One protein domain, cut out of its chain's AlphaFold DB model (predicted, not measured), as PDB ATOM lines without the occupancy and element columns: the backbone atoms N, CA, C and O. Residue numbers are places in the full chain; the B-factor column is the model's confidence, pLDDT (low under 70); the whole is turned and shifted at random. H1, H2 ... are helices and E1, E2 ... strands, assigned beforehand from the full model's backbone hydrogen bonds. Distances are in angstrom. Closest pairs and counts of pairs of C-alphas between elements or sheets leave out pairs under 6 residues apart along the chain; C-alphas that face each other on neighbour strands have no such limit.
ATOM      1  N   MET A 471     199.875 162.203 265.117       50.41
ATOM      2  CA  MET A 471     198.601 161.737 265.672       50.41
ATOM      3  C   MET A 471     198.084 160.499 264.909       50.41
ATOM      4  O   MET A 471     197.856 160.586 263.697       50.41
ATOM      5  N   PRO A 472     197.877 159.346 265.579       58.41
ATOM      6  CA  PRO A 472     197.368 158.142 264.931       58.41
ATOM      7  C   PRO A 472     195.900 158.307 264.540       58.41
ATOM      8  O   PRO A 472     195.067 158.665 265.371       58.41
ATOM      9  N   ILE A 473     195.559 157.964 263.298       66.00
ATOM     10  CA  ILE A 473     194.172 157.946 262.831       66.00
ATOM     11  C   ILE A 473     193.557 156.572 263.175       66.00
ATOM     12  O   ILE A 473     194.063 155.539 262.714       66.00
ATOM     13  N   PRO A 474     192.471 156.508 263.975       61.62
ATOM     14  CA  PRO A 474     191.728 155.273 264.225       61.62
ATOM     15  C   PRO A 474     191.207 154.662 262.921       61.62
ATOM     16  O   PRO A 474     190.706 155.380 262.061       61.62
ATOM     17  N   SER A 475     191.236 153.334 262.784       59.38
ATOM     18  CA  SER A 475     190.911 152.657 261.514       59.38
ATOM     19  C   SER A 475     189.511 152.967 260.960       59.38
ATOM     20  O   SER A 475     189.321 152.928 259.750       59.38
ATOM     21  N   GLN A 476     188.540 153.302 261.819       57.31
ATOM     22  CA  GLN A 476     187.214 153.773 261.396       57.31
ATOM     23  C   GLN A 476     187.265 155.188 260.804       57.31
ATOM     24  O   GLN A 476     186.729 155.403 259.727       57.31
ATOM     25  N   GLN A 477     187.955 156.132 261.452       58.12
ATOM     26  CA  GLN A 477     188.131 157.493 260.928       58.12
ATOM     27  C   GLN A 477     189.003 157.508 259.667       58.12
ATOM     28  O   GLN A 477     188.716 158.266 258.750       58.12
ATOM     29  N   LEU A 478     190.001 156.623 259.581       62.06
ATOM     30  CA  LEU A 478     190.788 156.393 258.368       62.06
ATOM     31  C   LEU A 478     189.894 155.901 257.223       62.06
ATOM     32  O   LEU A 478     189.963 156.443 256.126       62.06
ATOM     33  N   ALA A 479     189.016 154.926 257.484       59.03
ATOM     34  CA  ALA A 479     188.048 154.459 256.498       59.03
ATOM     35  C   ALA A 479     187.082 155.575 256.073       59.03
ATOM     36  O   ALA A 479     186.872 155.757 254.879       59.03
ATOM     37  N   THR A 480     186.559 156.374 257.010       57.22
ATOM     38  CA  THR A 480     185.710 157.533 256.691       57.22
ATOM     39  C   THR A 480     186.457 158.598 255.886       57.22
ATOM     40  O   THR A 480     185.889 159.116 254.935       57.22
ATOM     41  N   GLN A 481     187.718 158.909 256.203       58.72
ATOM     42  CA  GLN A 481     188.519 159.892 255.461       58.72
ATOM     43  C   GLN A 481     188.832 159.401 254.040       58.72
ATOM     44  O   GLN A 481     188.607 160.131 253.079       58.72
ATOM     45  N   VAL A 482     189.300 158.157 253.897       57.78
ATOM     46  CA  VAL A 482     189.614 157.551 252.594       57.78
ATOM     47  C   VAL A 482     188.350 157.382 251.739       57.78
ATOM     48  O   VAL A 482     188.410 157.588 250.529       57.78
ATOM     49  N   ALA A 483     187.200 157.073 252.348       55.84
ATOM     50  CA  ALA A 483     185.914 157.014 251.657       55.84
ATOM     51  C   ALA A 483     185.349 158.403 251.316       55.84
ATOM     52  O   ALA A 483     184.754 158.556 250.259       55.84
ATOM     53  N   ALA A 484     185.549 159.431 252.149       53.59
ATOM     54  CA  ALA A 484     185.029 160.780 251.896       53.59
ATOM     55  C   ALA A 484     185.663 161.458 250.668       53.59
ATOM     56  O   ALA A 484     185.022 162.297 250.041       53.59
ATOM     57  N   VAL A 485     186.887 161.072 250.293       51.84
ATOM     58  CA  VAL A 485     187.546 161.522 249.049       51.84
ATOM     59  C   VAL A 485     186.996 160.795 247.804       51.84
ATOM     60  O   VAL A 485     187.163 161.281 246.692       51.84
ATOM     61  N   TYR A 486     186.305 159.659 247.974       49.94
ATOM     62  CA  TYR A 486     185.830 158.764 246.902       49.94
ATOM     63  C   TYR A 486     184.379 158.290 247.122       49.94
ATOM     64  O   TYR A 486     184.044 157.131 246.875       49.94
ATOM     65  N   GLY A 487     183.523 159.154 247.671       41.94
ATOM     66  CA  GLY A 487     182.239 158.734 248.233       41.94
ATOM     67  C   GLY A 487     181.234 158.236 247.193       41.94
ATOM     68  O   GLY A 487     180.703 159.028 246.415       41.94
ATOM     69  N   GLU A 488     180.877 156.949 247.255       42.81
ATOM     70  CA  GLU A 488     179.678 156.386 246.611       42.81
ATOM     71  C   GLU A 488     178.410 156.979 247.266       42.81
ATOM     72  O   GLU A 488     177.776 156.364 248.122       42.81
ATOM     73  N   ASP A 516     201.346 136.716 241.938       87.06
ATOM     74  CA  ASP A 516     202.294 135.982 242.774       87.06
ATOM     75  C   ASP A 516     203.087 134.926 241.975       87.06
ATOM     76  O   ASP A 516     202.612 133.827 241.689       87.06
ATOM     77  N   CYS A 517     204.350 135.226 241.663       85.31
ATOM     78  CA  CYS A 517     205.239 134.342 240.893       85.31
ATOM     79  C   CYS A 517     205.602 133.003 241.578       85.31
ATOM     80  O   CYS A 517     206.370 132.216 241.016       85.31
ATOM     81  N   LEU A 518     205.097 132.734 242.786       85.88
ATOM     82  CA  LEU A 518     205.224 131.453 243.480       85.88
ATOM     83  C   LEU A 518     203.885 130.696 243.565       85.88
ATOM     84  O   LEU A 518     203.845 129.625 244.181       85.88
ATOM     85  N   GLU A 519     202.808 131.173 242.936       87.06
ATOM     86  CA  GLU A 519     201.498 130.506 242.884       87.06
ATOM     87  C   GLU A 519     201.070 130.134 241.456       87.06
ATOM     88  O   GLU A 519     201.473 130.740 240.465       87.06
ATOM     89  N   PHE A 520     200.308 129.045 241.339       86.69
ATOM     90  CA  PHE A 520     199.872 128.506 240.052       86.69
ATOM     91  C   PHE A 520     198.614 129.238 239.575       86.69
ATOM     92  O   PHE A 520     197.655 129.349 240.329       86.69
ATOM     93  N   GLY A 521     198.618 129.706 238.323       80.31
ATOM     94  CA  GLY A 521     197.553 130.544 237.753       80.31
ATOM     95  C   GLY A 521     197.777 132.054 237.921       80.31
ATOM     96  O   GLY A 521     197.117 132.841 237.257       80.31
ATOM     97  N   SER A 522     198.750 132.474 238.734       79.38
ATOM     98  CA  SER A 522     199.002 133.881 239.080       79.38
ATOM     99  C   SER A 522     199.963 134.590 238.105       79.38
ATOM    100  O   SER A 522     201.006 135.104 238.501       79.38
ATOM    101  N   GLY A 523     199.635 134.583 236.807       73.25
ATOM    102  CA  GLY A 523     200.327 135.362 235.763       73.25
ATOM    103  C   GLY A 523     201.516 134.696 235.050       73.25
ATOM    104  O   GLY A 523     201.927 135.163 233.991       73.25
ATOM    105  N   ILE A 524     202.066 133.582 235.556       81.50
ATOM    106  CA  ILE A 524     203.163 132.846 234.888       81.50
ATOM    107  C   ILE A 524     202.879 131.349 234.708       81.50
ATOM    108  O   ILE A 524     202.126 130.732 235.458       81.50
ATOM    109  N   SER A 525     203.539 130.741 233.714       85.06
ATOM    110  CA  SER A 525     203.376 129.315 233.399       85.06
ATOM    111  C   SER A 525     203.708 128.405 234.590       85.06
ATOM    112  O   SER A 525     204.646 128.674 235.343       85.06
ATOM    113  N   HIS A 526     203.017 127.269 234.716       85.62
ATOM    114  CA  HIS A 526     203.255 126.301 235.797       85.62
ATOM    115  C   HIS A 526     204.713 125.812 235.864       85.62
ATOM    116  O   HIS A 526     205.241 125.598 236.954       85.62
ATOM    117  N   ALA A 527     205.393 125.684 234.718       85.25
ATOM    118  CA  ALA A 527     206.815 125.348 234.680       85.25
ATOM    119  C   ALA A 527     207.686 126.479 235.259       85.25
ATOM    120  O   ALA A 527     208.652 126.204 235.969       85.25
ATOM    121  N   SER A 528     207.315 127.744 235.033       84.19
ATOM    122  CA  SER A 528     207.981 128.912 235.619       84.19
ATOM    123  C   SER A 528     207.766 128.974 237.137       84.19
ATOM    124  O   SER A 528     208.737 129.140 237.871       84.19
ATOM    125  N   VAL A 529     206.531 128.765 237.616       87.44
ATOM    126  CA  VAL A 529     206.201 128.703 239.057       87.44
ATOM    127  C   VAL A 529     207.002 127.606 239.754       87.44
ATOM    128  O   VAL A 529     207.630 127.852 240.780       87.44
ATOM    129  N   LEU A 530     207.018 126.394 239.188       87.12
ATOM    130  CA  LEU A 530     207.784 125.275 239.735       87.12
ATOM    131  C   LEU A 530     209.287 125.591 239.768       87.12
ATOM    132  O   LEU A 530     209.947 125.301 240.763       87.12
ATOM    133  N   THR A 531     209.815 126.235 238.721       85.69
ATOM    134  CA  THR A 531     211.219 126.678 238.668       85.69
ATOM    135  C   THR A 531     211.538 127.667 239.790       85.69
ATOM    136  O   THR A 531     212.510 127.466 240.515       85.69
ATOM    137  N   TRP A 532     210.710 128.698 239.993       86.44
ATOM    138  CA  TRP A 532     210.909 129.650 241.091       86.44
ATOM    139  C   TRP A 532     210.782 128.978 242.462       86.44
ATOM    140  O   TRP A 532     211.647 129.181 243.307       86.44
ATOM    141  N   ARG A 533     209.798 128.089 242.657       88.50
ATOM    142  CA  ARG A 533     209.668 127.290 243.888       88.50
ATOM    143  C   ARG A 533     210.911 126.447 244.187       88.50
ATOM    144  O   ARG A 533     211.295 126.376 245.344       88.50
ATOM    145  N   MET A 534     211.574 125.851 243.188       84.56
ATOM    146  CA  MET A 534     212.855 125.157 243.415       84.56
ATOM    147  C   MET A 534     213.961 126.115 243.885       84.56
ATOM    148  O   MET A 534     214.762 125.750 244.742       84.56
ATOM    149  N   MET A 535     213.996 127.343 243.357       82.00
ATOM    150  CA  MET A 535     214.984 128.356 243.748       82.00
ATOM    151  C   MET A 535     214.806 128.817 245.205       82.00
ATOM    152  O   MET A 535     215.804 129.085 245.868       82.00
ATOM    153  N   GLU A 536     213.581 128.839 245.738       85.25
ATOM    154  CA  GLU A 536     213.306 129.193 247.145       85.25
ATOM    155  C   GLU A 536     213.947 128.242 248.177       85.25
ATOM    156  O   GLU A 536     214.092 128.615 249.343       85.25
ATOM    157  N   TYR A 537     214.364 127.039 247.760       84.25
ATOM    158  CA  TYR A 537     215.071 126.066 248.603       84.25
ATOM    159  C   TYR A 537     216.605 126.150 248.512       84.25
ATOM    160  O   TYR A 537     217.303 125.355 249.141       84.25
ATOM    161  N   LEU A 538     217.158 127.100 247.750       80.75
ATOM    162  CA  LEU A 538     218.607 127.287 247.632       80.75
ATOM    163  C   LEU A 538     219.137 128.297 248.675       80.75
ATOM    164  O   LEU A 538     218.502 129.325 248.923       80.75
ATOM    165  N   PRO A 539     220.316 128.051 249.287       75.75
ATOM    166  CA  PRO A 539     220.854 128.867 250.381       75.75
ATOM    167  C   PRO A 539     221.506 130.175 249.886       75.75
ATOM    168  O   PRO A 539     222.724 130.375 249.976       75.75
ATOM    169  N   PHE A 540     220.688 131.085 249.352       72.38
ATOM    170  CA  PHE A 540     221.109 132.416 248.906       72.38
ATOM    171  C   PHE A 540     221.431 133.356 250.081       72.38
ATOM    172  O   PHE A 540     220.807 133.305 251.142       72.38
ATOM    173  N   ARG A 541     222.410 134.250 249.884       69.00
ATOM    174  CA  ARG A 541     222.857 135.219 250.901       69.00
ATOM    175  C   ARG A 541     222.070 136.536 250.800       69.00
ATOM    176  O   ARG A 541     222.522 137.472 250.134       69.00
ATOM    177  N   ARG A 542     220.899 136.604 251.442       70.38
ATOM    178  CA  ARG A 542     220.004 137.783 251.457       70.38
ATOM    179  C   ARG A 542     220.345 138.767 252.582       70.38
ATOM    180  O   ARG A 542     220.981 138.372 253.556       70.38
ATOM    181  N   MET A 543     219.933 140.030 252.446       74.06
ATOM    182  CA  MET A 543     219.784 140.911 253.613       74.06
ATOM    183  C   MET A 543     218.456 140.588 254.305       74.06
ATOM    184  O   MET A 543     217.525 140.113 253.653       74.06
ATOM    185  N   ASP A 544     218.416 140.800 255.614       74.75
ATOM    186  CA  ASP A 544     217.309 140.447 256.504       74.75
ATOM    187  C   ASP A 544     217.210 141.502 257.616       74.75
ATOM    188  O   ASP A 544     218.204 141.789 258.303       74.75
ATOM    189  N   LEU A 545     216.033 142.114 257.762       76.12
ATOM    190  CA  LEU A 545     215.777 143.208 258.701       76.12
ATOM    191  C   LEU A 545     215.657 142.677 260.133       76.12
ATOM    192  O   LEU A 545     214.711 141.975 260.499       76.12
ATOM    193  N   GLN A 546     216.626 143.033 260.973       77.56
ATOM    194  CA  GLN A 546     216.645 142.636 262.375       77.56
ATOM    195  C   GLN A 546     215.672 143.479 263.213       77.56
ATOM    196  O   GLN A 546     215.399 144.638 262.910       77.56
ATOM    197  N   LYS A 547     215.248 142.939 264.365       71.88
ATOM    198  CA  LYS A 547     214.337 143.590 265.338       71.88
ATOM    199  C   LYS A 547     214.827 144.932 265.929       71.88
ATOM    200  O   LYS A 547     214.105 145.521 266.726       71.88
ATOM    201  N   ASN A 548     216.039 145.376 265.594       66.94
ATOM    202  CA  ASN A 548     216.650 146.644 266.007       66.94
ATOM    203  C   ASN A 548     216.840 147.630 264.828       66.94
ATOM    204  O   ASN A 548     217.716 148.490 264.891       66.94
ATOM    205  N   GLY A 549     216.125 147.435 263.714       68.56
ATOM    206  CA  GLY A 549     216.227 148.274 262.513       68.56
ATOM    207  C   GLY A 549     217.529 148.120 261.714       68.56
ATOM    208  O   GLY A 549     217.722 148.816 260.724       68.56
ATOM    209  N   SER A 550     218.449 147.231 262.115       70.75
ATOM    210  CA  SER A 550     219.668 146.958 261.337       70.75
ATOM    211  C   SER A 550     219.441 145.850 260.311       70.75
ATOM    212  O   SER A 550     218.824 144.832 260.617       70.75
ATOM    213  N   TRP A 551     219.983 146.008 259.109       75.50
ATOM    214  CA  TRP A 551     219.990 144.962 258.088       75.50
ATOM    215  C   TRP A 551     221.226 144.075 258.247       75.50
ATOM    216  O   TRP A 551     222.338 144.579 258.420       75.50
ATOM    217  N   LYS A 552     221.062 142.746 258.187       71.62
ATOM    218  CA  LYS A 552     222.188 141.795 258.274       71.62
ATOM    219  C   LYS A 552     222.172 140.763 257.140       71.62
ATOM    220  O   LYS A 552     221.100 140.305 256.758       71.62
ATOM    221  N   PRO A 553     223.344 140.357 256.612       75.69
ATOM    222  CA  PRO A 553     223.426 139.365 255.546       75.69
ATOM    223  C   PRO A 553     223.310 137.931 256.096       75.69
ATOM    224  O   PRO A 553     224.291 137.386 256.608       75.69
ATOM    225  N   ILE A 554     222.149 137.292 255.936       73.81
ATOM    226  CA  ILE A 554     221.901 135.896 256.338       73.81
ATOM    227  C   ILE A 554     221.978 134.924 255.150       73.81
ATOM    228  O   ILE A 554     221.811 135.305 253.994       73.81
ATOM    229  N   ARG A 555     222.202 133.638 255.446       76.19
ATOM    230  CA  ARG A 555     222.080 132.513 254.490       76.19
ATOM    231  C   ARG A 555     221.011 131.489 254.907       76.19
ATOM    232  O   ARG A 555     220.486 130.778 254.057       76.19
ATOM    233  N   TRP A 556     220.693 131.433 256.199       77.00
ATOM    234  CA  TRP A 556     219.709 130.535 256.803       77.00
ATOM    235  C   TRP A 556     218.797 131.345 257.746       77.00
ATOM    236  O   TRP A 556     219.304 132.289 258.359       77.00
ATOM    237  N   PRO A 557     217.498 131.011 257.892       75.12
ATOM    238  CA  PRO A 557     216.765 129.930 257.216       75.12
ATOM    239  C   PRO A 557     216.645 130.148 255.697       75.12
ATOM    240  O   PRO A 557     217.003 131.211 255.186       75.12
ATOM    241  N   LEU A 558     216.184 129.133 254.961       81.56
ATOM    242  CA  LEU A 558     215.942 129.255 253.516       81.56
ATOM    243  C   LEU A 558     214.825 130.277 253.229       81.56
ATOM    244  O   LEU A 558     213.954 130.439 254.079       81.56
ATOM    245  N   PRO A 559     214.842 130.965 252.071       76.94
ATOM    246  CA  PRO A 559     213.837 131.972 251.730       76.94
ATOM    247  C   PRO A 559     212.395 131.456 251.673       76.94
ATOM    248  O   PRO A 559     211.508 132.164 252.129       76.94
ATOM    249  N   CYS A 560     212.141 130.252 251.145       83.56
ATOM    250  CA  CYS A 560     210.830 129.577 251.193       83.56
ATOM    251  C   CYS A 560     209.598 130.408 250.734       83.56
ATOM    252  O   CYS A 560     208.470 130.074 251.101       83.56
ATOM    253  N   GLY A 561     209.768 131.474 249.940       80.62
ATOM    254  CA  GLY A 561     208.688 132.411 249.607       80.62
ATOM    255  C   GLY A 561     208.239 133.337 250.753       80.62
ATOM    256  O   GLY A 561     207.073 133.748 250.768       80.62
ATOM    257  N   GLU A 562     209.126 133.633 251.711       82.00
ATOM    258  CA  GLU A 562     208.989 134.680 252.737       82.00
ATOM    259  C   GLU A 562     208.645 136.045 252.111       82.00
ATOM    260  O   GLU A 562     209.264 136.472 251.130       82.00
ATOM    261  N   VAL A 563     207.703 136.769 252.727       85.06
ATOM    262  CA  VAL A 563     207.333 138.138 252.318       85.06
ATOM    263  C   VAL A 563     208.487 139.122 252.528       85.06
ATOM    264  O   VAL A 563     209.420 138.850 253.288       85.06
ATOM    265  N   ARG A 564     208.445 140.271 251.851       84.88
ATOM    266  CA  ARG A 564     209.469 141.314 251.993       84.88
ATOM    267  C   ARG A 564     209.487 141.949 253.373       84.88
ATOM    268  O   ARG A 564     208.456 142.111 254.023       84.88
ATOM    269  N   ASP A 565     210.682 142.358 253.765       82.31
ATOM    270  CA  ASP A 565     210.945 143.083 254.998       82.31
ATOM    271  C   ASP A 565     210.657 144.569 254.765       82.31
ATOM    272  O   ASP A 565     211.190 145.143 253.816       82.31
ATOM    273  N   ILE A 566     209.831 145.184 255.612       85.69
ATOM    274  CA  ILE A 566     209.418 146.588 255.480       85.69
ATOM    275  C   ILE A 566     209.940 147.366 256.704       85.69
ATOM    276  O   ILE A 566     209.660 146.935 257.829       85.69
ATOM    277  N   PRO A 567     210.709 148.460 256.515       83.38
ATOM    278  CA  PRO A 567     211.141 149.345 257.598       83.38
ATOM    279  C   PRO A 567     209.979 149.939 258.401       83.38
ATOM    280  O   PRO A 567     208.854 150.053 257.918       83.38
ATOM    281  N   ASP A 568     210.254 150.346 259.637       79.75
ATOM    282  CA  ASP A 568     209.226 150.832 260.564       79.75
ATOM    283  C   ASP A 568     208.735 152.255 260.217       79.75
ATOM    284  O   ASP A 568     207.614 152.619 260.555       79.75
ATOM    285  N   ASP A 569     209.545 153.027 259.488       82.69
ATOM    286  CA  ASP A 569     209.308 154.398 259.013       82.69
ATOM    287  C   ASP A 569     208.860 154.486 257.534       82.69
ATOM    288  O   ASP A 569     208.689 155.589 256.984       82.69
ATOM    289  N   ALA A 570     208.675 153.324 256.894       87.88
ATOM    290  CA  ALA A 570     208.367 153.162 255.476       87.88
ATOM    291  C   ALA A 570     207.064 153.864 255.062       87.88
ATOM    292  O   ALA A 570     206.022 153.699 255.697       87.88
ATOM    293  N   GLN A 571     207.115 154.615 253.958       92.38
ATOM    294  CA  GLN A 571     205.962 155.347 253.429       92.38
ATOM    295  C   GLN A 571     205.078 154.392 252.617       92.38
ATOM    296  O   GLN A 571     205.489 153.906 251.567       92.38
ATOM    297  N   ILE A 572     203.872 154.111 253.099       93.44
ATOM    298  CA  ILE A 572     202.896 153.242 252.439       93.44
ATOM    299  C   ILE A 572     201.930 154.110 251.628       93.44
ATOM    300  O   ILE A 572     201.311 155.027 252.169       93.44
ATOM    301  N   HIS A 573     201.793 153.825 250.334       94.25
ATOM    302  CA  HIS A 573     200.896 154.560 249.447       94.25
ATOM    303  C   HIS A 573     199.422 154.316 249.794       94.25
ATOM    304  O   HIS A 573     199.020 153.193 250.123       94.25
ATOM    305  N   VAL A 574     198.584 155.342 249.633       88.94
ATOM    306  CA  VAL A 574     197.136 155.271 249.866       88.94
ATOM    307  C   VAL A 574     196.434 154.136 249.100       88.94
ATOM    308  O   VAL A 574     195.452 153.599 249.607       88.94
ATOM    309  N   SER A 575     196.945 153.667 247.950       91.31
ATOM    310  CA  SER A 575     196.371 152.492 247.260       91.31
ATOM    311  C   SER A 575     196.447 151.197 248.081       91.31
ATOM    312  O   SER A 575     195.502 150.410 248.050       91.31
ATOM    313  N   ALA A 576     197.510 150.986 248.868       91.25
ATOM    314  CA  ALA A 576     197.597 149.844 249.781       91.25
ATOM    315  C   ALA A 576     196.575 149.970 250.922       91.25
ATOM    316  O   ALA A 576     195.944 148.982 251.288       91.25
ATOM    317  N   ILE A 577     196.359 151.187 251.439       88.38
ATOM    318  CA  ILE A 577     195.366 151.470 252.487       88.38
ATOM    319  C   ILE A 577     193.936 151.266 251.960       88.38
ATOM    320  O   ILE A 577     193.155 150.548 252.581       88.38
ATOM    321  N   ARG A 578     193.610 151.802 250.774       86.31
ATOM    322  CA  ARG A 578     192.335 151.555 250.070       86.31
ATOM    323  C   ARG A 578     192.090 150.053 249.887       86.31
ATOM    324  O   ARG A 578     190.986 149.580 250.140       86.31
ATOM    325  N   ARG A 579     193.122 149.288 249.511       89.75
ATOM    326  CA  ARG A 579     193.020 147.833 249.336       89.75
ATOM    327  C   ARG A 579     192.806 147.081 250.654       89.75
ATOM    328  O   ARG A 579     191.906 146.251 250.713       89.75
ATOM    329  N   LEU A 580     193.567 147.408 251.703       87.94
ATOM    330  CA  LEU A 580     193.412 146.858 253.063       87.94
ATOM    331  C   LEU A 580     192.000 147.068 253.638       87.94
ATOM    332  O   LEU A 580     191.566 146.286 254.480       87.94
ATOM    333  N   LEU A 581     191.311 148.133 253.216       85.69
ATOM    334  CA  LEU A 581     189.952 148.467 253.647       85.69
ATOM    335  C   LEU A 581     188.852 147.838 252.772       85.69
ATOM    336  O   LEU A 581     187.766 147.588 253.286       85.69
ATOM    337  N   LYS A 582     189.107 147.595 251.476       85.31
ATOM    338  CA  LYS A 582     188.107 147.093 250.507       85.31
ATOM    339  C   LYS A 582     188.160 145.573 250.268       85.31
ATOM    340  O   LYS A 582     187.143 145.001 249.891       85.31
ATOM    341  N   ASP A 583     189.302 144.914 250.474       84.38
ATOM    342  CA  ASP A 583     189.451 143.456 250.325       84.38
ATOM    343  C   ASP A 583     189.878 142.805 251.649       84.38
ATOM    344  O   ASP A 583     191.048 142.842 252.031       84.38
ATOM    345  N   GLU A 584     188.937 142.136 252.323       84.06
ATOM    346  CA  GLU A 584     189.192 141.406 253.575       84.06
ATOM    347  C   GLU A 584     190.246 140.290 253.435       84.06
ATOM    348  O   GLU A 584     190.836 139.867 254.431       84.06
ATOM    349  N   ASN A 585     190.524 139.812 252.216       86.69
ATOM    350  CA  ASN A 585     191.549 138.801 251.949       86.69
ATOM    351  C   ASN A 585     192.950 139.411 251.799       86.69
ATOM    352  O   ASN A 585     193.950 138.709 252.010       86.69
ATOM    353  N   TYR A 586     193.043 140.699 251.449       89.38
ATOM    354  CA  TYR A 586     194.307 141.411 251.308       89.38
ATOM    355  C   TYR A 586     194.830 141.839 252.678       89.38
ATOM    356  O   TYR A 586     194.599 142.942 253.163       89.38
ATOM    357  N   ARG A 587     195.546 140.920 253.329       89.00
ATOM    358  CA  ARG A 587     196.074 141.105 254.689       89.00
ATOM    359  C   ARG A 587     197.591 140.875 254.748       89.00
ATOM    360  O   ARG A 587     198.013 139.944 255.435       89.00
ATOM    361  N   PRO A 588     198.422 141.652 254.027       88.50
ATOM    362  CA  PRO A 588     199.883 141.499 254.005       88.50
ATOM    363  C   PRO A 588     200.489 141.462 255.418       88.50
ATOM    364  O   PRO A 588     200.376 142.404 256.208       88.50
ATOM    365  N   GLY A 589     201.128 140.337 255.758       84.25
ATOM    366  CA  GLY A 589     201.663 140.096 257.103       84.25
ATOM    367  C   GLY A 589     202.820 141.023 257.484       84.25
ATOM    368  O   GLY A 589     202.942 141.394 258.649       84.25
ATOM    369  N   ASN A 590     203.619 141.459 256.510       85.62
ATOM    370  CA  ASN A 590     204.710 142.418 256.694       85.62
ATOM    371  C   ASN A 590     204.230 143.832 257.071       85.62
ATOM    372  O   ASN A 590     204.939 144.505 257.815       85.62
ATOM    373  N   LEU A 591     203.024 144.252 256.662       84.94
ATOM    374  CA  LEU A 591     202.402 145.486 257.169       84.94
ATOM    375  C   LEU A 591     201.767 145.284 258.555       84.94
ATOM    376  O   LEU A 591     202.068 146.017 259.491       84.94
ATOM    377  N   ILE A 592     200.887 144.284 258.694       83.38
ATOM    378  CA  ILE A 592     199.986 144.159 259.859       83.38
ATOM    379  C   ILE A 592     200.673 143.536 261.089       83.38
ATOM    380  O   ILE A 592     200.305 143.823 262.228       83.38
ATOM    381  N   VAL A 593     201.647 142.642 260.889       77.00
ATOM    382  CA  VAL A 593     202.390 141.984 261.983       77.00
ATOM    383  C   VAL A 593     203.759 142.629 262.207       77.00
ATOM    384  O   VAL A 593     204.232 142.648 263.343       77.00
ATOM    385  N   GLY A 594     204.359 143.183 261.149       69.06
ATOM    386  CA  GLY A 594     205.686 143.791 261.178       69.06
ATOM    387  C   GLY A 594     206.832 142.782 261.328       69.06
ATOM    388  O   GLY A 594     206.637 141.600 261.620       69.06
ATOM    389  N   GLY A 595     208.058 143.279 261.151       58.34
ATOM    390  CA  GLY A 595     209.284 142.478 261.180       58.34
ATOM    391  C   GLY A 595     209.607 141.794 259.846       58.34
ATOM    392  O   GLY A 595     208.730 141.516 259.030       58.34
ATOM    393  N   GLY A 596     210.898 141.536 259.614       55.09
ATOM    394  CA  GLY A 596     211.404 141.033 258.337       55.09
ATOM    395  C   GLY A 596     210.976 139.601 258.005       55.09
ATOM    396  O   GLY A 596     211.548 138.650 258.542       55.09
ATOM    397  N   GLY A 597     209.964 139.467 257.136       51.56
ATOM    398  CA  GLY A 597     209.614 138.291 256.321       51.56
ATOM    399  C   GLY A 597     209.144 137.014 257.027       51.56
ATOM    400  O   GLY A 597     208.436 136.194 256.436       51.56
ATOM    401  N   ARG A 598     209.527 136.825 258.290       59.06
ATOM    402  CA  ARG A 598     209.594 135.523 258.955       59.06
ATOM    403  C   ARG A 598     208.513 135.353 260.009       59.06
ATOM    404  O   ARG A 598     208.728 135.565 261.200       59.06
ATOM    405  N   GLY A 599     207.356 134.896 259.541       58.31
ATOM    406  CA  GLY A 599     206.328 134.297 260.391       58.31
ATOM    407  C   GLY A 599     204.950 134.209 259.745       58.31
ATOM    408  O   GLY A 599     204.235 133.239 259.976       58.31
ATOM    409  N   VAL A 600     204.559 135.206 258.943       70.25
ATOM    410  CA  VAL A 600     203.163 135.379 258.512       70.25
ATOM    411  C   VAL A 600     203.088 135.949 257.089       70.25
ATOM    412  O   VAL A 600     203.494 137.084 256.865       70.25
ATOM    413  N   ARG A 601     202.524 135.193 256.128       78.62
ATOM    414  CA  ARG A 601     202.220 135.704 254.769       78.62
ATOM    415  C   ARG A 601     200.953 136.566 254.767       78.62
ATOM    416  O   ARG A 601     200.990 137.699 254.303       78.62
ATOM    417  N   ARG A 602     199.849 136.027 255.298       84.38
ATOM    418  CA  ARG A 602     198.575 136.738 255.495       84.38
ATOM    419  C   ARG A 602     198.277 136.844 256.988       84.38
ATOM    420  O   ARG A 602     198.319 135.829 257.680       84.38
ATOM    421  N   ALA A 603     198.016 138.048 257.487       83.81
ATOM    422  CA  ALA A 603     197.768 138.292 258.903       83.81
ATOM    423  C   ALA A 603     196.440 137.662 259.361       83.81
ATOM    424  O   ALA A 603     195.423 137.870 258.693       83.81
ATOM    425  N   PRO A 604     196.410 136.940 260.501       82.38
ATOM    426  CA  PRO A 604     195.184 136.325 261.010       82.38
ATOM    427  C   PRO A 604     194.108 137.386 261.259       82.38
ATOM    428  O   PRO A 604     194.426 138.515 261.646       82.38
ATOM    429  N   THR A 605     192.844 137.036 261.016       81.38
ATOM    430  CA  THR A 605     191.693 137.959 261.019       81.38
ATOM    431  C   THR A 605     191.509 138.688 262.354       81.38
ATOM    432  O   THR A 605     191.121 139.849 262.370       81.38
ATOM    433  N   GLU A 606     191.894 138.044 263.459       80.81
ATOM    434  CA  GLU A 606     191.917 138.585 264.829       80.81
ATOM    435  C   GLU A 606     192.691 139.908 264.973       80.81
ATOM    436  O   GLU A 606     192.366 140.738 265.822       80.81
ATOM    437  N   LYS A 607     193.734 140.125 264.157       78.25
ATOM    438  CA  LYS A 607     194.528 141.358 264.205       78.25
ATOM    439  C   LYS A 607     193.832 142.479 263.439       78.25
ATOM    440  O   LYS A 607     193.466 142.321 262.275       78.25
ATOM    441  N   LYS A 608     193.708 143.656 264.054       80.50
ATOM    442  CA  LYS A 608     193.267 144.869 263.346       80.50
ATOM    443  C   LYS A 608     194.330 145.303 262.325       80.50
ATOM    444  O   LYS A 608     195.501 144.973 262.480       80.50
ATOM    445  N   ILE A 609     193.918 146.060 261.306       77.81
ATOM    446  CA  ILE A 609     194.764 146.530 260.183       77.81
ATOM    447  C   ILE A 609     195.927 147.445 260.640       77.81
ATOM    448  O   ILE A 609     196.869 147.675 259.887       77.81
ATOM    449  N   GLY A 610     195.882 147.937 261.881       76.75
ATOM    450  CA  GLY A 610     196.862 148.844 262.478       76.75
ATOM    451  C   GLY A 610     196.266 150.223 262.761       76.75
ATOM    452  O   GLY A 610     195.111 150.495 262.426       76.75
ATOM    453  N   GLN A 611     197.058 151.082 263.397       81.81
ATOM    454  CA  GLN A 611     196.845 152.528 263.380       81.81
ATOM    455  C   GLN A 611     197.767 153.126 262.319       81.81
ATOM    456  O   GLN A 611     198.896 152.663 262.146       81.81
ATOM    457  N   TRP A 612     197.292 154.146 261.613       85.94
ATOM    458  CA  TRP A 612     198.041 154.778 260.532       85.94
ATOM    459  C   TRP A 612     198.129 156.276 260.791       85.94
ATOM    460  O   TRP A 612     197.121 156.920 261.074       85.94
ATOM    461  N   ALA A 613     199.337 156.820 260.707       85.75
ATOM    462  CA  ALA A 613     199.570 158.254 260.689       85.75
ATOM    463  C   ALA A 613     199.773 158.697 259.243       85.75
ATOM    464  O   ALA A 613     200.454 158.029 258.465       85.75
ATOM    465  N   LEU A 614     199.202 159.841 258.897       86.44
ATOM    466  CA  LEU A 614     199.463 160.510 257.633       86.44
ATOM    467  C   LEU A 614     200.850 161.177 257.688       86.44
ATOM    468  O   LEU A 614     201.115 161.939 258.615       86.44
ATOM    469  N   LYS A 615     201.722 160.900 256.711       84.94
ATOM    470  CA  LYS A 615     203.099 161.437 256.645       84.94
ATOM    471  C   LYS A 615     203.269 162.557 255.615       84.94
ATOM    472  O   LYS A 615     204.154 163.388 255.783       84.94
ATOM    473  N   GLY A 616     202.440 162.604 254.573       82.31
ATOM    474  CA  GLY A 616     202.549 163.621 253.527       82.31
ATOM    475  C   GLY A 616     201.360 163.650 252.571       82.31
ATOM    476  O   GLY A 616     200.603 162.684 252.483       82.31
ATOM    477  N   HIS A 617     201.224 164.776 251.865       79.88
ATOM    478  CA  HIS A 617     200.238 165.021 250.803       79.88
ATOM    479  C   HIS A 617     198.780 164.708 251.200       79.88
ATOM    480  O   HIS A 617     198.094 163.919 250.554       79.88
ATOM    481  N   LYS A 618     198.300 165.339 252.282       77.31
ATOM    482  CA  LYS A 618     196.926 165.179 252.789       77.31
ATOM    483  C   LYS A 618     195.887 165.445 251.696       77.31
ATOM    484  O   LYS A 618     195.804 166.566 251.205       77.31
ATOM    485  N   GLY A 619     195.061 164.448 251.382       68.06
ATOM    486  CA  GLY A 619     194.012 164.565 250.367       68.06
ATOM    487  C   GLY A 619     194.503 164.604 248.914       68.06
ATOM    488  O   GLY A 619     193.677 164.785 248.023       68.06
ATOM    489  N   ASP A 620     195.799 164.413 248.645       80.06
ATOM    490  CA  ASP A 620     196.291 164.181 247.284       80.06
ATOM    491  C   ASP A 620     195.983 162.731 246.888       80.06
ATOM    492  O   ASP A 620     196.594 161.776 247.373       80.06
ATOM    493  N   ILE A 621     195.026 162.570 245.982       78.06
ATOM    494  CA  ILE A 621     194.534 161.279 245.494       78.06
ATOM    495  C   ILE A 621     195.625 160.320 244.976       78.06
ATOM    496  O   ILE A 621     195.400 159.102 245.021       78.06
ATOM    497  N   VAL A 622     196.777 160.849 244.538       85.00
ATOM    498  CA  VAL A 622     197.911 160.144 243.910       85.00
ATOM    499  C   VAL A 622     199.185 160.143 244.769       85.00
ATOM    500  O   VAL A 622     200.039 159.283 244.568       85.00
ATOM    501  N   ARG A 623     199.355 161.077 245.715       85.88
ATOM    502  CA  ARG A 623     200.568 161.171 246.561       85.88
ATOM    503  C   ARG A 623     200.356 160.894 248.045       85.88
ATOM    504  O   ARG A 623     201.345 160.863 248.776       85.88
ATOM    505  N   GLU A 624     199.120 160.736 248.520       87.69
ATOM    506  CA  GLU A 624     198.864 160.557 249.951       87.69
ATOM    507  C   GLU A 624     199.591 159.310 250.499       87.69
ATOM    508  O   GLU A 624     199.435 158.186 250.003       87.69
ATOM    509  N   VAL A 625     200.423 159.521 251.525       90.25
ATOM    510  CA  VAL A 625     201.303 158.495 252.105       90.25
ATOM    511  C   VAL A 625     201.157 158.401 253.618       90.25
ATOM    512  O   VAL A 625     201.142 159.401 254.340       90.25
ATOM    513  N   TYR A 626     201.109 157.163 254.099       89.75
ATOM    514  CA  TYR A 626     200.879 156.804 255.492       89.75
ATOM    515  C   TYR A 626     202.071 156.039 256.079       89.75
ATOM    516  O   TYR A 626     202.810 155.371 255.359       89.75
ATOM    517  N   VAL A 627     202.239 156.088 257.399       89.56
ATOM    518  CA  VAL A 627     203.166 155.234 258.161       89.56
ATOM    519  C   VAL A 627     202.383 154.484 259.232       89.56
ATOM    520  O   VAL A 627     201.443 155.019 259.824       89.56
ATOM    521  N   ALA A 628     202.759 153.228 259.474       84.56
ATOM    522  CA  ALA A 628     202.144 152.404 260.504       84.56
ATOM    523  C   ALA A 628     202.564 152.899 261.897       84.56
ATOM    524  O   ALA A 628     203.728 152.775 262.280       84.56
ATOM    525  N   VAL A 629     201.615 153.412 262.681       81.69
ATOM    526  CA  VAL A 629     201.871 153.759 264.082       81.69
ATOM    527  C   VAL A 629     201.910 152.468 264.884       81.69
ATOM    528  O   VAL A 629     200.899 151.783 265.060       81.69
ATOM    529  N   ARG A 630     203.104 152.128 265.366       70.62
ATOM    530  CA  ARG A 630     203.301 151.066 266.350       70.62
ATOM    531  C   ARG A 630     203.326 151.705 267.738       70.62
ATOM    532  O   ARG A 630     203.946 152.758 267.876       70.62
ATOM    533  N   PRO A 631     202.695 151.099 268.760       57.31
ATOM    534  CA  PRO A 631     202.906 151.546 270.128       57.31
ATOM    535  C   PRO A 631     204.396 151.421 270.452       57.31
ATOM    536  O   PRO A 631     205.026 150.413 270.101       57.31
ATOM    537  N   GLU A 632     204.958 152.436 271.104       47.47
ATOM    538  CA  GLU A 632     206.306 152.323 271.642       47.47
ATOM    539  C   GLU A 632     206.362 151.125 272.591       47.47
ATOM    540  O   GLU A 632     205.427 150.845 273.345       47.47
TER     541      GLU A 632
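What this domain is: This is residues 471 to 488 and 516 to 632 of the 974 residues of the protein "DUF2235 domain-containing protein" of Aspergillus sergii (UniProt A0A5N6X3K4). A small three-stranded sheet, E3, E5 and E4, makes one end of a loosely joined domain, with H1 and H3 near each other and only grazing this sheet. At the other end lie helix H2 and the two-stranded hairpin E1 and E2, and short H4 lies between the ends with the long unnamed stretches 555 to 570 and 593 to 610. The printed part has 135 residues with four named helices and five named strands, in the order H1 H2 E1 E2 E3 H3 H4 E4 E5; both sheets, E3 - E5 - E4 and E1 - E2, are antiparallel. The class is mixed, helices and strands, with under half of the residues in named elements. The whole is only just loose, close to compact, with a radius of gyration of the C-alphas of 17.1 A and spans of 47 by 37 by 29 A.

Where its parts are: In the larger sheet, E4 holds residues 611 to 616 and is 15.9 A long, E5 residues 625 to 629, 12.9 A, and E3 residues 571 to 573. E5 ends at C-alpha 629, at (201.871, 153.759, 264.082). H3 is residues 574 to 582, 12.2 A, and H4 residues 589 to 592. H1 is residues 475 to 484, 13.9 A, from C-alpha 475 at (190.911, 152.657, 261.514). H2 is residues 526 to 535, 14.3 A, from C-alpha 526 at (203.255, 126.301, 235.797). E1 is residues 542 to 545 and E2 residues 551 to 554.

How they stand to each other: Inner strand E5 is antiparallel to E4 at 143 degrees, a hairpin, with N 627 and O 613 at 2.8 A, within hydrogen-bond range. E5 is also antiparallel to E3 at 124 degrees, with N 572 and O 626 at 2.8 A. E3, H3 H4, E4 form a split strand-helix-strand unit, two strands of one sheet that are not neighbours, with helices between them along the chain and E5 between them in the sheet, and its crossover is right-handed. H3 only grazes the sheet, with residues 574 to 577; the closest C-alphas of H3 and E5 are those of Val 574 and Val 625, 5.7 A apart. H1 only grazes it too, with residues 475 to 478. H1 and H3 are close but not clearly touching, the closest C-alphas being those of Ala 479 and Leu 581, 6.9 A apart. H4 only just is on the sheet, with 5 pairs of C-alphas within 10 A, and only grazes it with residues 591 to 592. H2 is not on this sheet and is apart from E2. E1 and E2, a hairpin, are antiparallel at 139 degrees, with N 544 and O 552 at 3.0 A. Every O i to N i+4 pair is within hydrogen-bond range in H1, H2 and H3; H4 is too short for such a pair.

The domain as a whole: The two C-alphas farthest apart are those of Glu 488 and Pro 539, 49.7 A. Residues 489 to 515 are cut out, and C-alphas 488 and 516 are 30.7 A apart across the cut. The links E2 to E3 and H4 to E4 are long. Mean pLDDT of the printed part is 77.1, with 30 residues under 70, among them 471 to 488 and 594 to 599.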